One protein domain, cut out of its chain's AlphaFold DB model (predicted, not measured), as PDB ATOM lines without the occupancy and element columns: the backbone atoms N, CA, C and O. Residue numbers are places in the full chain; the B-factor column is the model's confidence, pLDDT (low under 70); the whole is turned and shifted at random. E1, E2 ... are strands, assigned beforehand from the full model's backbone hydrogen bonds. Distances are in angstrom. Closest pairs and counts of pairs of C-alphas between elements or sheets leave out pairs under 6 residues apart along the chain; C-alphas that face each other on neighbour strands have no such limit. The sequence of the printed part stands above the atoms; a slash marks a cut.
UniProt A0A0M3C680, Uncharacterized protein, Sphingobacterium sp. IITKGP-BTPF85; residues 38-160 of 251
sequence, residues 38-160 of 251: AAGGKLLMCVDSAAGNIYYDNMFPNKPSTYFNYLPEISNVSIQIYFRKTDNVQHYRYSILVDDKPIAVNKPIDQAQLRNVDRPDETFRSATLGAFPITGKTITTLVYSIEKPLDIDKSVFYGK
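What this domain is: This is residues 38 to 160 of the 251 residues of an uncharacterized protein of Sphingobacterium sp. IITKGP-BTPF85 (UniProt A0A0M3C680). Two strongly twisted sheets of antiparallel and mixed strands lie face to face as a sandwich, E3, E4, E11, E10, E6 and E7 making one layer and E1, E2, E5, E9 and E8 the other. On one side the short E1 closes in on E3, E4 and E11, while at the opposite edges E7 and E8 are apart, and the chain passes from layer to layer five times. The printed part has 123 residues with no named helix and eleven named strands, E1 to E11 in order along it, and the class is all strand, with 80 residues in them. The six-strand sheet runs E3, E4, E11, E10, E6, E7 and is mixed; the five-strand sheet runs E1, E2, E5, E9, E8 and is antiparallel. The whole is compact, with a radius of gyration of the C-alphas of 14.0 A, and rounded, spanning 36 by 33 by 29 A.

Where its parts are: Find C-alpha 38 at (-10.915, 5.628, 33.139), where E1 begins; it covers residues 38 to 40, 5.9 A from first to last C-alpha. E2 follows at residues 43 to 47, 13.4 A. Next come E3, residues 55 to 60, 13.5 A, and E4, residues 63 to 70, 16.3 A, which bends by 77 degrees at residue 66. Look for E5 at residues 76 to 84, from C-alpha 76 at (-20.154, 8.986, 20.902), 26.4 A long. E6 takes residues 92 to 98, 20.5 A, and E7 residues 101 to 108, 18.9 A. E8 is residues 115 to 118, 9.7 A; E9, residues 123 to 133, is 29.3 A long and bends by 52 degrees at residue 129. E10 runs over residues 138 to 145, 23.5 A. E11, residues 148 to 158, is 26.8 A long, bends by 51 degrees at residue 151 and ends at C-alpha 158, (-23.215, 0.461, 27.474).

How they stand to each other: Start in the six-strand sheet with the hairpin of E10 and E11, antiparallel at 160 degrees; N 155 and O 141 are 2.9 A apart. On the other side of E11 is E4, parallel to it at 24 degrees, with N 156 and O 67 at 2.8 A. E3 and E4 form a hairpin, antiparallel at 157 degrees, with N 68 and O 58 at 2.9 A. Beyond E10 is E6, antiparallel at 167 degrees, with N 95 and O 142 at 2.9 A, and then the edge strand E7, in a hairpin with E6, N 96 and O 104 at 2.8 A. In the other sheet E5 and E9 are antiparallel at 157 degrees, with N 81 and O 127 at 2.9 A. E2 is antiparallel to E5 at 148 degrees, with N 44 and O 80 at 2.9 A. The hairpin of E1 and E2 has N 39 and O 43 at 2.9 A, and that of E8 and E9 has N 117 and O 124 at 2.8 A. The parts of the sheets that face each other are 10.1 A apart, centre to centre, and their strands stand at 25 degrees. Between the sheets E1 touches E3, the closest C-alphas, of Gly 40 and Asp 57, being 5.1 A apart. E6 and E9 are near each other, with 6 pairs of C-alphas within 10 A.

The domain as a whole: The two C-alphas farthest apart are those of Ala 50 and Glu 147, at 39.9 A. The printed part has no cut. The links E2 to E3, E5 to E6 and E7 to E8 are short, the other links are tight, and no link is long. The mean pLDDT of the printed part is 92.4, and no printed residue is under 70.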
ATOM      1  N   ALA A  38     -11.280   7.040  33.108       94.25
ATOM      2  CA  ALA A  38     -10.915   5.628  33.139       94.25
ATOM      3  C   ALA A  38     -12.037   4.802  32.497       94.25
ATOM      4  O   ALA A  38     -13.212   5.143  32.622       94.25
ATOM      5  N   ALA A  39     -11.675   3.736  31.791       95.81
ATOM      6  CA  ALA A  39     -12.640   2.850  31.152       95.81
ATOM      7  C   ALA A  39     -12.409   1.371  31.489       95.81
ATOM      8  O   ALA A  39     -13.025   0.510  30.860       95.81
ATOM      9  N   GLY A  40     -11.551   1.070  32.466       94.00
ATOM     10  CA  GLY A  40     -11.229  -0.289  32.890       94.00
ATOM     11  C   GLY A  40      -9.934  -0.842  32.313       94.00
ATOM     12  O   GLY A  40      -9.629  -0.666  31.131       94.00
ATOM     13  N   GLY A  41      -9.169  -1.537  33.157       92.25
ATOM     14  CA  GLY A  41      -7.877  -2.120  32.794       92.25
ATOM     15  C   GLY A  41      -6.923  -1.064  32.228       92.25
ATOM     16  O   GLY A  41      -6.665  -0.039  32.855       92.25
ATOM     17  N   LYS A  42      -6.427  -1.291  31.006       93.94
ATOM     18  CA  LYS A  42      -5.577  -0.339  30.261       93.94
ATOM     19  C   LYS A  42      -6.346   0.628  29.354       93.94
ATOM     20  O   LYS A  42      -5.750   1.223  28.454       93.94
ATOM     21  N   LEU A  43      -7.658   0.775  29.534       97.31
ATOM     22  CA  LEU A  43      -8.491   1.607  28.671       97.31
ATOM     23  C   LEU A  43      -8.849   2.941  29.320       97.31
ATOM     24  O   LEU A  43      -9.135   3.046  30.512       97.31
ATOM     25  N   LEU A  44      -8.889   3.959  28.472       96.06
ATOM     26  CA  LEU A  44      -9.402   5.285  28.763       96.06
ATOM     27  C   LEU A  44     -10.525   5.607  27.778       96.06
ATOM     28  O   LEU A  44     -10.623   5.001  26.705       96.06
ATOM     29  N   MET A  45     -11.346   6.598  28.108       96.50
ATOM     30  CA  MET A  45     -12.346   7.105  27.179       96.50
ATOM     31  C   MET A  45     -12.510   8.619  27.215       96.50
ATOM     32  O   MET A  45     -12.360   9.256  28.254       96.50
ATOM     33  N   CYS A  46     -12.894   9.174  26.072       95.12
ATOM     34  CA  CYS A  46     -13.453  10.518  25.952       95.12
ATOM     35  C   CYS A  46     -14.887  10.394  25.432       95.12
ATOM     36  O   CYS A  46     -15.159   9.554  24.573       95.12
ATOM     37  N   VAL A  47     -15.792  11.228  25.930       94.06
ATOM     38  CA  VAL A  47     -17.211  11.244  25.533       94.06
ATOM     39  C   VAL A  47     -17.603  12.631  25.036       94.06
ATOM     40  O   VAL A  47     -16.778  13.545  25.047       94.06
ATOM     41  N   ASP A  48     -18.839  12.796  24.573       89.38
ATOM     42  CA  ASP A  48     -19.337  14.080  24.078       89.38
ATOM     43  C   ASP A  48     -19.213  15.208  25.118       89.38
ATOM     44  O   ASP A  48     -19.397  15.004  26.317       89.38
ATOM     45  N   SER A  49     -18.950  16.432  24.661       83.12
ATOM     46  CA  SER A  49     -18.807  17.625  25.513       83.12
ATOM     47  C   SER A  49     -20.046  17.964  26.347       83.12
ATOM     48  O   SER A  49     -19.928  18.609  27.383       83.12
ATOM     49  N   ALA A  50     -21.226  17.528  25.899       76.88
ATOM     50  CA  ALA A  50     -22.500  17.716  26.587       76.88
ATOM     51  C   ALA A  50     -22.901  16.516  27.461       76.88
ATOM     52  O   ALA A  50     -24.054  16.434  27.883       76.88
ATOM     53  N   ALA A  51     -21.981  15.577  27.698       80.62
ATOM     54  CA  ALA A  51     -22.204  14.465  28.606       80.62
ATOM     55  C   ALA A  51     -22.613  14.976  29.994       80.62
ATOM     56  O   ALA A  51     -21.903  15.778  30.599       80.62
ATOM     57  N   GLY A  52     -23.763  14.509  30.482       77.44
ATOM     58  CA  GLY A  52     -24.199  14.729  31.856       77.44
ATOM     59  C   GLY A  52     -23.467  13.787  32.809       77.44
ATOM     60  O   GLY A  52     -22.260  13.889  33.018       77.44
ATOM     61  N   ASN A  53     -24.202  12.838  33.388       81.25
ATOM     62  CA  ASN A  53     -23.625  11.852  34.296       81.25
ATOM     63  C   ASN A  53     -22.915  10.734  33.527       81.25
ATOM     64  O   ASN A  53     -23.471  10.143  32.601       81.25
ATOM     65  N   ILE A  54     -21.699  10.408  33.961       87.31
ATOM     66  CA  ILE A  54     -20.881   9.338  33.390       87.31
ATOM     67  C   ILE A  54     -20.558   8.376  34.524       87.31
ATOM     68  O   ILE A  54     -19.870   8.737  35.478       87.31
ATOM     69  N   TYR A  55     -21.054   7.149  34.417       92.44
ATOM     70  CA  TYR A  55     -20.779   6.090  35.382       92.44
ATOM     71  C   TYR A  55     -19.762   5.150  34.752       92.44
ATOM     72  O   TYR A  55     -20.098   4.372  33.861       92.44
ATOM     73  N   TYR A  56     -18.510   5.246  35.177       93.12
ATOM     74  CA  TYR A  56     -17.392   4.592  34.507       93.12
ATOM     75  C   TYR A  56     -16.585   3.720  35.458       93.12
ATOM     76  O   TYR A  56     -16.657   3.890  36.672       93.12
ATOM     77  N   ASP A  57     -15.837   2.784  34.875       90.62
ATOM     78  CA  ASP A  57     -14.917   1.890  35.584       90.62
ATOM     79  C   ASP A  57     -15.578   1.091  36.726       90.62
ATOM     80  O   ASP A  57     -14.967   0.777  37.746       90.62
ATOM     81  N   ASN A  58     -16.863   0.751  36.565       91.19
ATOM     82  CA  ASN A  58     -17.582  -0.027  37.570       91.19
ATOM     83  C   ASN A  58     -17.122  -1.485  37.511       91.19
ATOM     84  O   ASN A  58     -17.210  -2.128  36.461       91.19
ATOM     85  N   MET A  59     -16.678  -2.007  38.652       89.56
ATOM     86  CA  MET A  59     -16.234  -3.388  38.819       89.56
ATOM     87  C   MET A  59     -17.252  -4.186  39.632       89.56
ATOM     88  O   MET A  59     -17.905  -3.651  40.528       89.56
ATOM     89  N   PHE A  60     -17.346  -5.489  39.357       84.50
ATOM     90  CA  PHE A  60     -18.285  -6.377  40.042       84.50
ATOM     91  C   PHE A  60     -17.542  -7.557  40.678       84.50
ATOM     92  O   PHE A  60     -16.782  -8.236  39.984       84.50
ATOM     93  N   PRO A  61     -17.784  -7.867  41.968       77.56
ATOM     94  CA  PRO A  61     -17.094  -8.959  42.662       77.56
ATOM     95  C   PRO A  61     -17.246 -10.334  41.993       77.56
ATOM     96  O   PRO A  61     -16.369 -11.185  42.098       77.56
ATOM     97  N   ASN A  62     -18.357 -10.558  41.289       75.44
ATOM     98  CA  ASN A  62     -18.685 -11.821  40.623       75.44
ATOM     99  C   ASN A  62     -18.046 -11.981  39.223       75.44
ATOM    100  O   ASN A  62     -18.164 -13.051  38.618       75.44
ATOM    101  N   LYS A  63     -17.410 -10.931  38.686       81.50
ATOM    102  CA  LYS A  63     -16.778 -10.891  37.359       81.50
ATOM    103  C   LYS A  63     -15.478 -10.073  37.423       81.50
ATOM    104  O   LYS A  63     -15.455  -8.932  36.960       81.50
ATOM    105  N   PRO A  64     -14.392 -10.644  37.983       81.50
ATOM    106  CA  PRO A  64     -13.089  -9.983  37.976       81.50
ATOM    107  C   PRO A  64     -12.641  -9.670  36.538       81.50
ATOM    108  O   PRO A  64     -13.047 -10.348  35.591       81.50
ATOM    109  N   SER A  65     -11.850  -8.605  36.381       89.94
ATOM    110  CA  SER A  65     -11.372  -8.090  35.084       89.94
ATOM    111  C   SER A  65     -12.477  -7.730  34.080       89.94
ATOM    112  O   SER A  65     -12.225  -7.613  32.882       89.94
ATOM    113  N   THR A  66     -13.717  -7.540  34.547       92.62
ATOM    114  CA  THR A  66     -14.812  -6.970  33.755       92.62
ATOM    115  C   THR A  66     -15.187  -5.600  34.304       92.62
ATOM    116  O   THR A  66     -15.515  -5.460  35.480       92.62
ATOM    117  N   TYR A  67     -15.182  -4.610  33.422       95.12
ATOM    118  CA  TYR A  67     -15.439  -3.210  33.721       95.12
ATOM    119  C   TYR A  67     -16.672  -2.739  32.958       95.12
ATOM    120  O   TYR A  67     -16.857  -3.081  31.786       95.12
ATOM    121  N   PHE A  68     -17.521  -1.953  33.611       95.62
ATOM    122  CA  PHE A  68     -18.764  -1.454  33.033       95.62
ATOM    123  C   PHE A  68     -18.814   0.070  33.048       95.62
ATOM    124  O   PHE A  68     -18.699   0.717  34.093       95.62
ATOM    125  N   ASN A  69     -19.032   0.631  31.865       96.25
ATOM    126  CA  ASN A  69     -19.186   2.053  31.621       96.25
ATOM    127  C   ASN A  69     -20.619   2.293  31.133       96.25
ATOM    128  O   ASN A  69     -20.948   1.972  29.990       96.25
ATOM    129  N   TYR A  70     -21.483   2.819  32.001       94.94
ATOM    130  CA  TYR A  70     -22.880   3.106  31.689       94.94
ATOM    131  C   TYR A  70     -23.019   4.526  31.136       94.94
ATOM    132  O   TYR A  70     -22.790   5.512  31.841       94.94
ATOM    133  N   LEU A  71     -23.373   4.608  29.852       94.19
ATOM    134  CA  LEU A  71     -23.313   5.813  29.022       94.19
ATOM    135  C   LEU A  71     -24.645   6.065  28.275       94.19
ATOM    136  O   LEU A  71     -24.632   6.251  27.058       94.19
ATOM    137  N   PRO A  72     -25.810   6.057  28.954       89.12
ATOM    138  CA  PRO A  72     -27.125   6.063  28.296       89.12
ATOM    139  C   PRO A  72     -27.441   7.361  27.535       89.12
ATOM    140  O   PRO A  72     -28.236   7.345  26.601       89.12
ATOM    141  N   GLU A  73     -26.830   8.478  27.932       88.50
ATOM    142  CA  GLU A  73     -27.067   9.813  27.360       88.50
ATOM    143  C   GLU A  73     -25.939  10.262  26.416       88.50
ATOM    144  O   GLU A  73     -25.920  11.398  25.946       88.50
ATOM    145  N   ILE A  74     -24.988   9.369  26.136       90.75
ATOM    146  CA  ILE A  74     -23.829   9.652  25.295       90.75
ATOM    147  C   ILE A  74     -24.118   9.225  23.855       90.75
ATOM    148  O   ILE A  74     -24.642   8.140  23.587       90.75
ATOM    149  N   SER A  75     -23.759  10.089  22.911       92.19
ATOM    150  CA  SER A  75     -23.846   9.837  21.474       92.19
ATOM    151  C   SER A  75     -22.611   9.123  20.956       92.19
ATOM    152  O   SER A  75     -22.748   8.129  20.240       92.19
ATOM    153  N   ASN A  76     -21.414   9.571  21.347       93.31
ATOM    154  CA  ASN A  76     -20.154   8.986  20.902       93.31
ATOM    155  C   ASN A  76     -19.173   8.756  22.049       93.31
ATOM    156  O   ASN A  76     -19.060   9.541  22.988       93.31
ATOM    157  N   VAL A  77     -18.389   7.691  21.911       96.06
ATOM    158  CA  VAL A  77     -17.258   7.400  22.787       96.06
ATOM    159  C   VAL A  77     -15.998   7.211  21.953       96.06
ATOM    160  O   VAL A  77     -15.993   6.478  20.965       96.06
ATOM    161  N   SER A  78     -14.913   7.869  22.349       97.06
ATOM    162  CA  SER A  78     -13.569   7.570  21.869       97.06
ATOM    163  C   SER A  78     -12.892   6.658  22.870       97.06
ATOM    164  O   SER A  78     -12.649   7.069  24.000       97.06
ATOM    165  N   ILE A  79     -12.540   5.452  22.442       98.06
ATOM    166  CA  ILE A  79     -11.829   4.476  23.262       98.06
ATOM    167  C   ILE A  79     -10.339   4.634  22.997       98.06
ATOM    168  O   ILE A  79      -9.890   4.667  21.848       98.06
ATOM    169  N   GLN A  80      -9.569   4.731  24.068       97.00
ATOM    170  CA  GLN A  80      -8.124   4.850  24.027       97.00
ATOM    171  C   GLN A  80      -7.508   3.739  24.869       97.00
ATOM    172  O   GLN A  80      -8.118   3.248  25.816       97.00
ATOM    173  N   ILE A  81      -6.288   3.358  24.529       97.12
ATOM    174  CA  ILE A  81      -5.464   2.462  25.330       97.12
ATOM    175  C   ILE A  81      -4.258   3.235  25.838       97.12
ATOM    176  O   ILE A  81      -3.732   4.088  25.117       97.12
ATOM    177  N   TYR A  82      -3.811   2.940  27.053       95.38
ATOM    178  CA  TYR A  82      -2.626   3.565  27.623       95.38
ATOM    179  C   TYR A  82      -1.622   2.551  28.168       95.38
ATOM    180  O   TYR A  82      -1.953   1.427  28.544       95.38
ATOM    181  N   PHE A  83      -0.364   2.978  28.193       95.00
ATOM    182  CA  PHE A  83       0.786   2.180  28.579       95.00
ATOM    183  C   PHE A  83       1.765   3.009  29.392       95.00
ATOM    184  O   PHE A  83       2.130   4.126  29.010       95.00
ATOM    185  N   ARG A  84       2.272   2.419  30.469       91.56
ATOM    186  CA  ARG A  84       3.423   2.960  31.189       91.56
ATOM    187  C   ARG A  84       4.673   2.860  30.318       91.56
ATOM    188  O   ARG A  84       4.740   2.072  29.371       91.56
ATOM    189  N   LYS A  85       5.706   3.641  30.645       85.88
ATOM    190  CA  LYS A  85       6.999   3.570  29.935       85.88
ATOM    191  C   LYS A  85       7.636   2.175  30.010       85.88
ATOM    192  O   LYS A  85       8.316   1.780  29.072       85.88
ATOM    193  N   THR A  86       7.369   1.434  31.085       88.50
ATOM    194  CA  THR A  86       7.877   0.077  31.338       88.50
ATOM    195  C   THR A  86       7.110  -1.028  30.611       88.50
ATOM    196  O   THR A  86       7.578  -2.162  30.584       88.50
ATOM    197  N   ASP A  87       5.933  -0.741  30.047       91.12
ATOM    198  CA  ASP A  87       5.109  -1.764  29.402       91.12
ATOM    199  C   ASP A  87       5.676  -2.157  28.028       91.12
ATOM    200  O   ASP A  87       5.978  -1.298  27.190       91.12
ATOM    201  N   ASN A  88       5.717  -3.465  27.744       92.94
ATOM    202  CA  ASN A  88       6.013  -3.969  26.405       92.94
ATOM    203  C   ASN A  88       4.750  -3.968  25.529       92.94
ATOM    204  O   ASN A  88       4.008  -4.944  25.440       92.94
ATOM    205  N   VAL A  89       4.520  -2.841  24.858       94.31
ATOM    206  CA  VAL A  89       3.341  -2.599  24.011       94.31
ATOM    207  C   VAL A  89       3.163  -3.661  22.915       94.31
ATOM    208  O   VAL A  89       2.030  -4.001  22.581       94.31
ATOM    209  N   GLN A  90       4.252  -4.216  22.365       94.19
ATOM    210  CA  GLN A  90       4.177  -5.180  21.254       94.19
ATOM    211  C   GLN A  90       3.477  -6.481  21.646       94.19
ATOM    212  O   GLN A  90       2.988  -7.205  20.774       94.19
ATOM    213  N   HIS A  91       3.406  -6.772  22.943       95.88
ATOM    214  CA  HIS A  91       2.747  -7.960  23.462       95.88
ATOM    215  C   HIS A  91       1.236  -7.789  23.585       95.88
ATOM    216  O   HIS A  91       0.523  -8.778  23.692       95.88
ATOM    217  N   TYR A  92       0.715  -6.565  23.524       97.38
ATOM    218  CA  TYR A  92      -0.708  -6.337  23.727       97.38
ATOM    219  C   TYR A  92      -1.509  -6.511  22.445       97.38
ATOM    220  O   TYR A  92      -1.087  -6.154  21.338       97.38
ATOM    221  N   ARG A  93      -2.693  -7.084  22.613       97.56
ATOM    222  CA  ARG A  93      -3.692  -7.276  21.571       97.56
ATOM    223  C   ARG A  93      -5.024  -6.746  22.061       97.56
ATOM    224  O   ARG A  93      -5.304  -6.771  23.259       97.56
ATOM    225  N   TYR A  94      -5.839  -6.284  21.122       98.19
ATOM    226  CA  TYR A  94      -7.198  -5.867  21.420       98.19
ATOM    227  C   TYR A  94      -8.211  -6.405  20.412       98.19
ATOM    228  O   TYR A  94      -7.898  -6.651  19.244       98.19
ATOM    229  N   SER A  95      -9.446  -6.553  20.875       98.25
ATOM    230  CA  SER A  95     -10.614  -6.818  20.039       98.25
ATOM    231  C   SER A  95     -11.722  -5.840  20.405       98.25
ATOM    232  O   SER A  95     -11.885  -5.517  21.578       98.25
ATOM    233  N   ILE A  96     -12.486  -5.386  19.414       98.38
ATOM    234  CA  ILE A  96     -13.643  -4.504  19.599       98.38
ATOM    235  C   ILE A  96     -14.854  -5.167  18.962       98.38
ATOM    236  O   ILE A  96     -14.818  -5.579  17.798       98.38
ATOM    237  N   LEU A  97     -15.929  -5.241  19.737       98.12
ATOM    238  CA  LEU A  97     -17.225  -5.740  19.320       98.12
ATOM    239  C   LEU A  97     -18.261  -4.631  19.484       98.12
ATOM    240  O   LEU A  97     -18.268  -3.945  20.503       98.12
ATOM    241  N   VAL A  98     -19.149  -4.486  18.506       97.06
ATOM    242  CA  VAL A  98     -20.327  -3.613  18.580       97.06
ATOM    243  C   VAL A  98     -21.558  -4.502  18.517       97.06
ATOM    244  O   VAL A  98     -21.737  -5.226  17.540       97.06
ATOM    245  N   ASP A  99     -22.381  -4.474  19.562       94.94
ATOM    246  CA  ASP A  99     -23.529  -5.370  19.746       94.94
ATOM    247  C   ASP A  99     -23.147  -6.842  19.508       94.94
ATOM    248  O   ASP A  99     -23.742  -7.536  18.684       94.94
ATOM    249  N   ASP A 100     -22.076  -7.273  20.185       92.75
ATOM    250  CA  ASP A 100     -21.464  -8.608  20.099       92.75
ATOM    251  C   ASP A 100     -20.946  -9.015  18.707       92.75
ATOM    252  O   ASP A 100     -20.466 -10.135  18.515       92.75
ATOM    253  N   LYS A 101     -20.957  -8.099  17.732       96.69
ATOM    254  CA  LYS A 101     -20.377  -8.322  16.405       96.69
ATOM    255  C   LYS A 101     -18.947  -7.791  16.365       96.69
ATOM    256  O   LYS A 101     -18.743  -6.595  16.591       96.69
ATOM    257  N   PRO A 102     -17.946  -8.633  16.068       97.00
ATOM    258  CA  PRO A 102     -16.564  -8.187  16.008       97.00
ATOM    259  C   PRO A 102     -16.346  -7.236  14.828       97.00
ATOM    260  O   PRO A 102     -16.680  -7.557  13.691       97.00
ATOM    261  N   ILE A 103     -15.737  -6.084  15.103       97.44
ATOM    262  CA  ILE A 103     -15.277  -5.125  14.084       97.44
ATOM    263  C   ILE A 103     -13.745  -5.035  14.032       97.44
ATOM    264  O   ILE A 103     -13.168  -4.684  13.007       97.44
ATOM    265  N   ALA A 104     -13.078  -5.408  15.124       97.06
ATOM    266  CA  ALA A 104     -11.639  -5.592  15.208       97.06
ATOM    267  C   ALA A 104     -11.363  -6.832  16.060       97.06
ATOM    268  O   ALA A 104     -11.933  -6.975  17.139       97.06
ATOM    269  N   VAL A 105     -10.500  -7.731  15.588       97.44
ATOM    270  CA  VAL A 105     -10.172  -8.978  16.292       97.44
ATOM    271  C   VAL A 105      -8.665  -9.124  16.371       97.44
ATOM    272  O   VAL A 105      -7.993  -9.051  15.340       97.44
ATOM    273  N   ASN A 106      -8.156  -9.342  17.587       96.44
ATOM    274  CA  ASN A 106      -6.751  -9.638  17.872       96.44
ATOM    275  C   ASN A 106      -5.773  -8.669  17.174       96.44
ATOM    276  O   ASN A 106      -4.768  -9.066  16.581       96.44
ATOM    277  N   LYS A 107      -6.100  -7.376  17.182       97.81
ATOM    278  CA  LYS A 107      -5.278  -6.347  16.550       97.81
ATOM    279  C   LYS A 107      -4.076  -6.018  17.440       97.81
ATOM    280  O   LYS A 107      -4.251  -5.877  18.651       97.81
ATOM    281  N   PRO A 108      -2.860  -5.894  16.877       97.00
ATOM    282  CA  PRO A 108      -1.719  -5.364  17.611       97.00
ATOM    283  C   PRO A 108      -1.920  -3.878  17.911       97.00
ATOM    284  O   PRO A 108      -2.665  -3.186  17.214       97.00
ATOM    285  N   ILE A 109      -1.227  -3.386  18.934       96.31
ATOM    286  CA  ILE A 109      -1.160  -1.952  19.208       96.31
ATOM    287  C   ILE A 109      -0.147  -1.310  18.266       96.31
ATOM    288  O   ILE A 109       1.022  -1.699  18.243       96.31
ATOM    289  N   ASP A 110      -0.598  -0.314  17.507       92.88
ATOM    290  CA  ASP A 110       0.272   0.475  16.645       92.88
ATOM    291  C   ASP A 110       1.128   1.422  17.497       92.88
ATOM    292  O   ASP A 110       0.650   2.422  18.039       92.88
ATOM    293  N   GLN A 111       2.413   1.093  17.626       91.06
ATOM    294  CA  GLN A 111       3.356   1.890  18.405       91.06
ATOM    295  C   GLN A 111       3.577   3.285  17.820       91.06
ATOM    296  O   GLN A 111       3.874   4.205  18.579       91.06
ATOM    297  N   ALA A 112       3.408   3.463  16.506       92.12
ATOM    298  CA  ALA A 112       3.587   4.758  15.857       92.12
ATOM    299  C   ALA A 112       2.459   5.743  16.206       92.12
ATOM    300  O   ALA A 112       2.643   6.954  16.109       92.12
ATOM    301  N   GLN A 113       1.302   5.239  16.648       93.19
ATOM    302  CA  GLN A 113       0.166   6.062  17.070       93.19
ATOM    303  C   GLN A 113       0.211   6.451  18.551       93.19
ATOM    304  O   GLN A 113      -0.617   7.252  18.993       93.19
ATOM    305  N   LEU A 114       1.163   5.914  19.321       93.50
ATOM    306  CA  LEU A 114       1.316   6.251  20.730       93.50
ATOM    307  C   LEU A 114       1.833   7.679  20.902       93.50
ATOM    308  O   LEU A 114       2.881   8.054  20.380       93.50
ATOM    309  N   ARG A 115       1.129   8.456  21.721       92.12
ATOM    310  CA  ARG A 115       1.498   9.820  22.099       92.12
ATOM    311  C   ARG A 115       1.801   9.878  23.583       92.12
ATOM    312  O   ARG A 115       1.088   9.267  24.378       92.12
ATOM    313  N   ASN A 116       2.843  10.617  23.950       89.88
ATOM    314  CA  ASN A 116       3.107  10.916  25.352       89.88
ATOM    315  C   ASN A 116       1.975  11.788  25.899       89.88
ATOM    316  O   ASN A 116       1.555  12.751  25.257       89.88
ATOM    317  N   VAL A 117       1.494  11.424  27.078       85.25
ATOM    318  CA  VAL A 117       0.534  12.187  27.861       85.25
ATOM    319  C   VAL A 117       1.179  12.422  29.213       85.25
ATOM    320  O   VAL A 117       1.437  11.475  29.959       85.25
ATOM    321  N   ASP A 118       1.454  13.688  29.500       79.25
ATOM    322  CA  ASP A 118       1.973  14.117  30.788       79.25
ATOM    323  C   ASP A 118       0.799  14.540  31.666       79.25
ATOM    324  O   ASP A 118       0.126  15.539  31.398       79.25
ATOM    325  N   ARG A 119       0.521  13.750  32.705       73.12
ATOM    326  CA  ARG A 119      -0.314  14.178  33.828       73.12
ATOM    327  C   ARG A 119       0.592  14.574  34.995       73.12
ATOM    328  O   ARG A 119       1.697  14.040  35.083       73.12
ATOM    329  N   PRO A 120       0.134  15.459  35.901       73.50
ATOM    330  CA  PRO A 120       0.915  15.869  37.072       73.50
ATOM    331  C   PRO A 120       1.474  14.693  37.889       73.50
ATOM    332  O   PRO A 120       2.546  14.811  38.475       73.50
ATOM    333  N   ASP A 121       0.775  13.554  37.865       73.19
ATOM    334  CA  ASP A 121       1.041  12.405  38.733       73.19
ATOM    335  C   ASP A 121       1.750  11.244  38.006       73.19
ATOM    336  O   ASP A 121       2.375  10.397  38.643       73.19
ATOM    337  N   GLU A 122       1.659  11.172  36.671       77.31
ATOM    338  CA  GLU A 122       2.205  10.065  35.875       77.31
ATOM    339  C   GLU A 122       2.365  10.452  34.391       77.31
ATOM    340  O   GLU A 122       1.434  10.958  33.759       77.31
ATOM    341  N   THR A 123       3.524  10.140  33.799       83.31
ATOM    342  CA  THR A 123       3.699  10.145  32.336       83.31
ATOM    343  C   THR A 123       3.397   8.763  31.770       83.31
ATOM    344  O   THR A 123       4.074   7.781  32.095       83.31
ATOM    345  N   PHE A 124       2.468   8.694  30.821       91.00
ATOM    346  CA  PHE A 124       2.159   7.476  30.075       91.00
ATOM    347  C   PHE A 124       2.082   7.749  28.573       91.00
ATOM    348  O   PHE A 124       2.135   8.886  28.110       91.00
ATOM    349  N   ARG A 125       1.987   6.680  27.785       93.62
ATOM    350  CA  ARG A 125       1.731   6.740  26.345       93.62
ATOM    351  C   ARG A 125       0.318   6.275  26.072       93.62
ATOM    352  O   ARG A 125      -0.092   5.276  26.652       93.62
ATOM    353  N   SER A 126      -0.408   6.941  25.186       94.62
ATOM    354  CA  SER A 126      -1.751   6.510  24.793       94.62
ATOM    355  C   SER A 126      -1.961   6.537  23.287       94.62
ATOM    356  O   SER A 126      -1.314   7.306  22.576       94.62
ATOM    357  N   ALA A 127      -2.854   5.682  22.801       95.38
ATOM    358  CA  ALA A 127      -3.313   5.666  21.418       95.38
ATOM    359  C   ALA A 127      -4.836   5.526  21.384       95.38
ATOM    360  O   ALA A 127      -5.431   4.835  22.210       95.38
ATOM    361  N   THR A 128      -5.471   6.174  20.408       96.25
ATOM    362  CA  THR A 128      -6.909   6.014  20.171       96.25
ATOM    363  C   THR A 128      -7.147   4.725  19.396       96.25
ATOM    364  O   THR A 128      -6.596   4.548  18.317       96.25
ATOM    365  N   LEU A 129      -7.978   3.834  19.939       96.50
ATOM    366  CA  LEU A 129      -8.392   2.604  19.258       96.50
ATOM    367  C   LEU A 129      -9.549   2.852  18.282       96.50
ATOM    368  O   LEU A 129      -9.706   2.126  17.305       96.50
ATOM    369  N   GLY A 130     -10.357   3.878  18.547       94.75
ATOM    370  CA  GLY A 130     -11.421   4.329  17.658       94.75
ATOM    371  C   GLY A 130     -12.424   5.232  18.363       94.75
ATOM    372  O   GLY A 130     -12.465   5.297  19.593       94.75
ATOM    373  N   ALA A 131     -13.239   5.915  17.564       95.94
ATOM    374  CA  ALA A 131     -14.410   6.649  18.021       95.94
ATOM    375  C   ALA A 131     -15.665   5.994  17.446       95.94
ATOM    376  O   ALA A 131     -15.707   5.649  16.264       95.94
ATOM    377  N   PHE A 132     -16.671   5.806  18.291       95.44
ATOM    378  CA  PHE A 132     -17.829   4.989  17.969       95.44
ATOM    379  C   PHE A 132     -19.122   5.675  18.412       95.44
ATOM    380  O   PHE A 132     -19.194   6.132  19.556       95.44
ATOM    381  N   PRO A 133     -20.166   5.681  17.565       94.75
ATOM    382  CA  PRO A 133     -21.505   6.019  18.017       94.75
ATOM    383  C   PRO A 133     -22.008   4.920  18.961       94.75
ATOM    384  O   PRO A 133     -21.979   3.738  18.605       94.75
ATOM    385  N   ILE A 134     -22.475   5.305  20.149       94.94
ATOM    386  CA  ILE A 134     -22.823   4.377  21.235       94.94
ATOM    387  C   ILE A 134     -24.311   4.384  21.607       94.94
ATOM    388  O   ILE A 134     -24.781   3.422  22.209       94.94
ATOM    389  N   THR A 135     -25.085   5.399  21.215       93.25
ATOM    390  CA  THR A 135     -26.523   5.454  21.530       93.25
ATOM    391  C   THR A 135     -27.250   4.187  21.083       93.25
ATOM    392  O   THR A 135     -27.232   3.826  19.904       93.25
ATOM    393  N   GLY A 136     -27.899   3.509  22.031       93.75
ATOM    394  CA  GLY A 136     -28.635   2.270  21.788       93.75
ATOM    395  C   GLY A 136     -27.752   1.053  21.493       93.75
ATOM    396  O   GLY A 136     -28.281   0.023  21.079       93.75
ATOM    397  N   LYS A 137     -26.436   1.140  21.711       95.50
ATOM    398  CA  LYS A 137     -25.463   0.087  21.394       95.50
ATOM    399  C   LYS A 137     -24.642  -0.321  22.608       95.50
ATOM    400  O   LYS A 137     -24.496   0.425  23.576       95.50
ATOM    401  N   THR A 138     -24.079  -1.518  22.519       96.31
ATOM    402  CA  THR A 138     -23.042  -1.994  23.434       96.31
ATOM    403  C   THR A 138     -21.727  -2.080  22.670       96.31
ATOM    404  O   THR A 138     -21.675  -2.714  21.619       96.31
ATOM    405  N   ILE A 139     -20.657  -1.481  23.187       97.88
ATOM    406  CA  ILE A 139     -19.304  -1.671  22.660       97.88
ATOM    407  C   ILE A 139     -18.521  -2.458  23.700       97.88
ATOM    408  O   ILE A 139     -18.451  -2.056  24.855       97.88
ATOM    409  N   THR A 140     -17.941  -3.583  23.308       97.56
ATOM    410  CA  THR A 140     -17.065  -4.370  24.177       97.56
ATOM    411  C   THR A 140     -15.651  -4.310  23.638       97.56
ATOM    412  O   THR A 140     -15.419  -4.661  22.481       97.56
ATOM    413  N   THR A 141     -14.707  -3.927  24.489       98.19
ATOM    414  CA  THR A 141     -13.279  -3.958  24.185       98.19
ATOM    415  C   THR A 141     -12.606  -4.991  25.072       98.19
ATOM    416  O   THR A 141     -12.731  -4.947  26.294       98.19
ATOM    417  N   LEU A 142     -11.904  -5.928  24.445       97.75
ATOM    418  CA  LEU A 142     -11.080  -6.926  25.116       97.75
ATOM    419  C   LEU A 142      -9.621  -6.539  24.925       97.75
ATOM    420  O   LEU A 142      -9.221  -6.289  23.788       97.75
ATOM    421  N   VAL A 143      -8.839  -6.515  25.998       97.62
ATOM    422  CA  VAL A 143      -7.397  -6.248  25.964       97.62
ATOM    423  C   VAL A 143      -6.675  -7.354  26.717       97.62
ATOM    424  O   VAL A 143      -7.083  -7.727  27.811       97.62
ATOM    425  N   TYR A 144      -5.602  -7.877  26.135       96.75
ATOM    426  CA  TYR A 144      -4.758  -8.876  26.787       96.75
ATOM    427  C   TYR A 144      -3.314  -8.783  26.293       96.75
ATOM    428  O   TYR A 144      -3.041  -8.216  25.231       96.75
ATOM    429  N   SER A 145      -2.388  -9.360  27.059       96.06
ATOM    430  CA  SER A 145      -1.008  -9.595  26.623       96.06
ATOM    431  C   SER A 145      -0.871 -11.008  26.061       96.06
ATOM    432  O   SER A 145      -1.357 -11.961  26.665       96.06
ATOM    433  N   ILE A 146      -0.160 -11.182  24.946       95.69
ATOM    434  CA  ILE A 146       0.156 -12.508  24.387       95.69
ATOM    435  C   ILE A 146       1.008 -13.367  25.331       95.69
ATOM    436  O   ILE A 146       1.030 -14.582  25.177       95.69
ATOM    437  N   GLU A 147       1.680 -12.762  26.314       95.75
ATOM    438  CA  GLU A 147       2.412 -13.492  27.359       95.75
ATOM    439  C   GLU A 147       1.474 -14.109  28.403       95.75
ATOM    440  O   GLU A 147       1.824 -15.097  29.044       95.75
ATOM    441  N   LYS A 148       0.279 -13.530  28.576       94.38
ATOM    442  CA  LYS A 148      -0.760 -13.992  29.502       94.38
ATOM    443  C   LYS A 148      -2.135 -13.915  28.829       94.38
ATOM    444  O   LYS A 148      -2.969 -13.102  29.215       94.38
ATOM    445  N   PRO A 149      -2.396 -14.747  27.807       90.12
ATOM    446  CA  PRO A 149      -3.587 -14.607  26.968       90.12
ATOM    447  C   PRO A 149      -4.904 -14.930  27.688       90.12
ATOM    448  O   PRO A 149      -5.969 -14.626  27.161       90.12
ATOM    449  N   LEU A 150      -4.840 -15.551  28.870       91.50
ATOM    450  CA  LEU A 150      -6.004 -15.836  29.712       91.50
ATOM    451  C   LEU A 150      -6.391 -14.653  30.616       91.50
ATOM    452  O   LEU A 150      -7.539 -14.581  31.053       91.50
ATOM    453  N   ASP A 151      -5.469 -13.715  30.848       93.25
ATOM    454  CA  ASP A 151      -5.701 -12.516  31.653       93.25
ATOM    455  C   ASP A 151      -6.267 -11.423  30.736       93.25
ATOM    456  O   ASP A 151      -5.540 -10.590  30.187       93.25
ATOM    457  N   ILE A 152      -7.580 -11.489  30.499       94.75
ATOM    458  CA  ILE A 152      -8.285 -10.582  29.591       94.75
ATOM    459  C   ILE A 152      -9.018  -9.517  30.400       94.75
ATOM    460  O   ILE A 152      -9.968  -9.822  31.124       94.75
ATOM    461  N   ASP A 153      -8.646  -8.260  30.185       95.62
ATOM    462  CA  ASP A 153      -9.447  -7.125  30.622       95.62
ATOM    463  C   ASP A 153     -10.596  -6.922  29.632       95.62
ATOM    464  O   ASP A 153     -10.390  -6.640  28.446       95.62
ATOM    465  N   LYS A 154     -11.827  -7.067  30.122       95.81
ATOM    466  CA  LYS A 154     -13.055  -6.810  29.370       95.81
ATOM    467  C   LYS A 154     -13.662  -5.493  29.824       95.81
ATOM    468  O   LYS A 154     -14.129  -5.388  30.951       95.81
ATOM    469  N   SER A 155     -13.761  -4.522  28.930       97.25
ATOM    470  CA  SER A 155     -14.506  -3.288  29.173       97.25
ATOM    471  C   SER A 155     -15.765  -3.234  28.317       97.25
ATOM    472  O   SER A 155     -15.708  -3.433  27.103       97.25
ATOM    473  N   VAL A 156     -16.907  -2.989  28.955       96.75
ATOM    474  CA  VAL A 156     -18.222  -2.870  28.320       96.75
ATOM    475  C   VAL A 156     -18.687  -1.423  28.420       96.75
ATOM    476  O   VAL A 156     -18.946  -0.918  29.509       96.75
ATOM    477  N   PHE A 157     -18.827  -0.768  27.276       97.06
ATOM    478  CA  PHE A 157     -19.412   0.557  27.127       97.06
ATOM    479  C   PHE A 157     -20.875   0.390  26.712       97.06
ATOM    480  O   PHE A 157     -21.171  -0.110  25.626       97.06
ATOM    481  N   TYR A 158     -21.796   0.774  27.589       96.00
ATOM    482  CA  TYR A 158     -23.215   0.461  27.474       96.00
ATOM    483  C   TYR A 158     -24.037   1.734  27.269       96.00
ATOM    484  O   TYR A 158     -24.314   2.460  28.222       96.00
ATOM    485  N   GLY A 159     -24.430   2.005  26.022       94.50
ATOM    486  CA  GLY A 159     -25.260   3.156  25.643       94.50
ATOM    487  C   GLY A 159     -26.749   2.837  25.521       94.50
ATOM    488  O   GLY A 159     -27.484   3.560  24.849       94.50
ATOM    489  N   LYS A 160     -27.199   1.729  26.114       92.56
ATOM    490  CA  LYS A 160     -28.609   1.317  26.165       92.56
ATOM    491  C   LYS A 160     -29.184   1.608  27.553       92.56
ATOM    492  O   LYS A 160     -28.432   1.593  28.522       92.56
TER     493      LYS A 160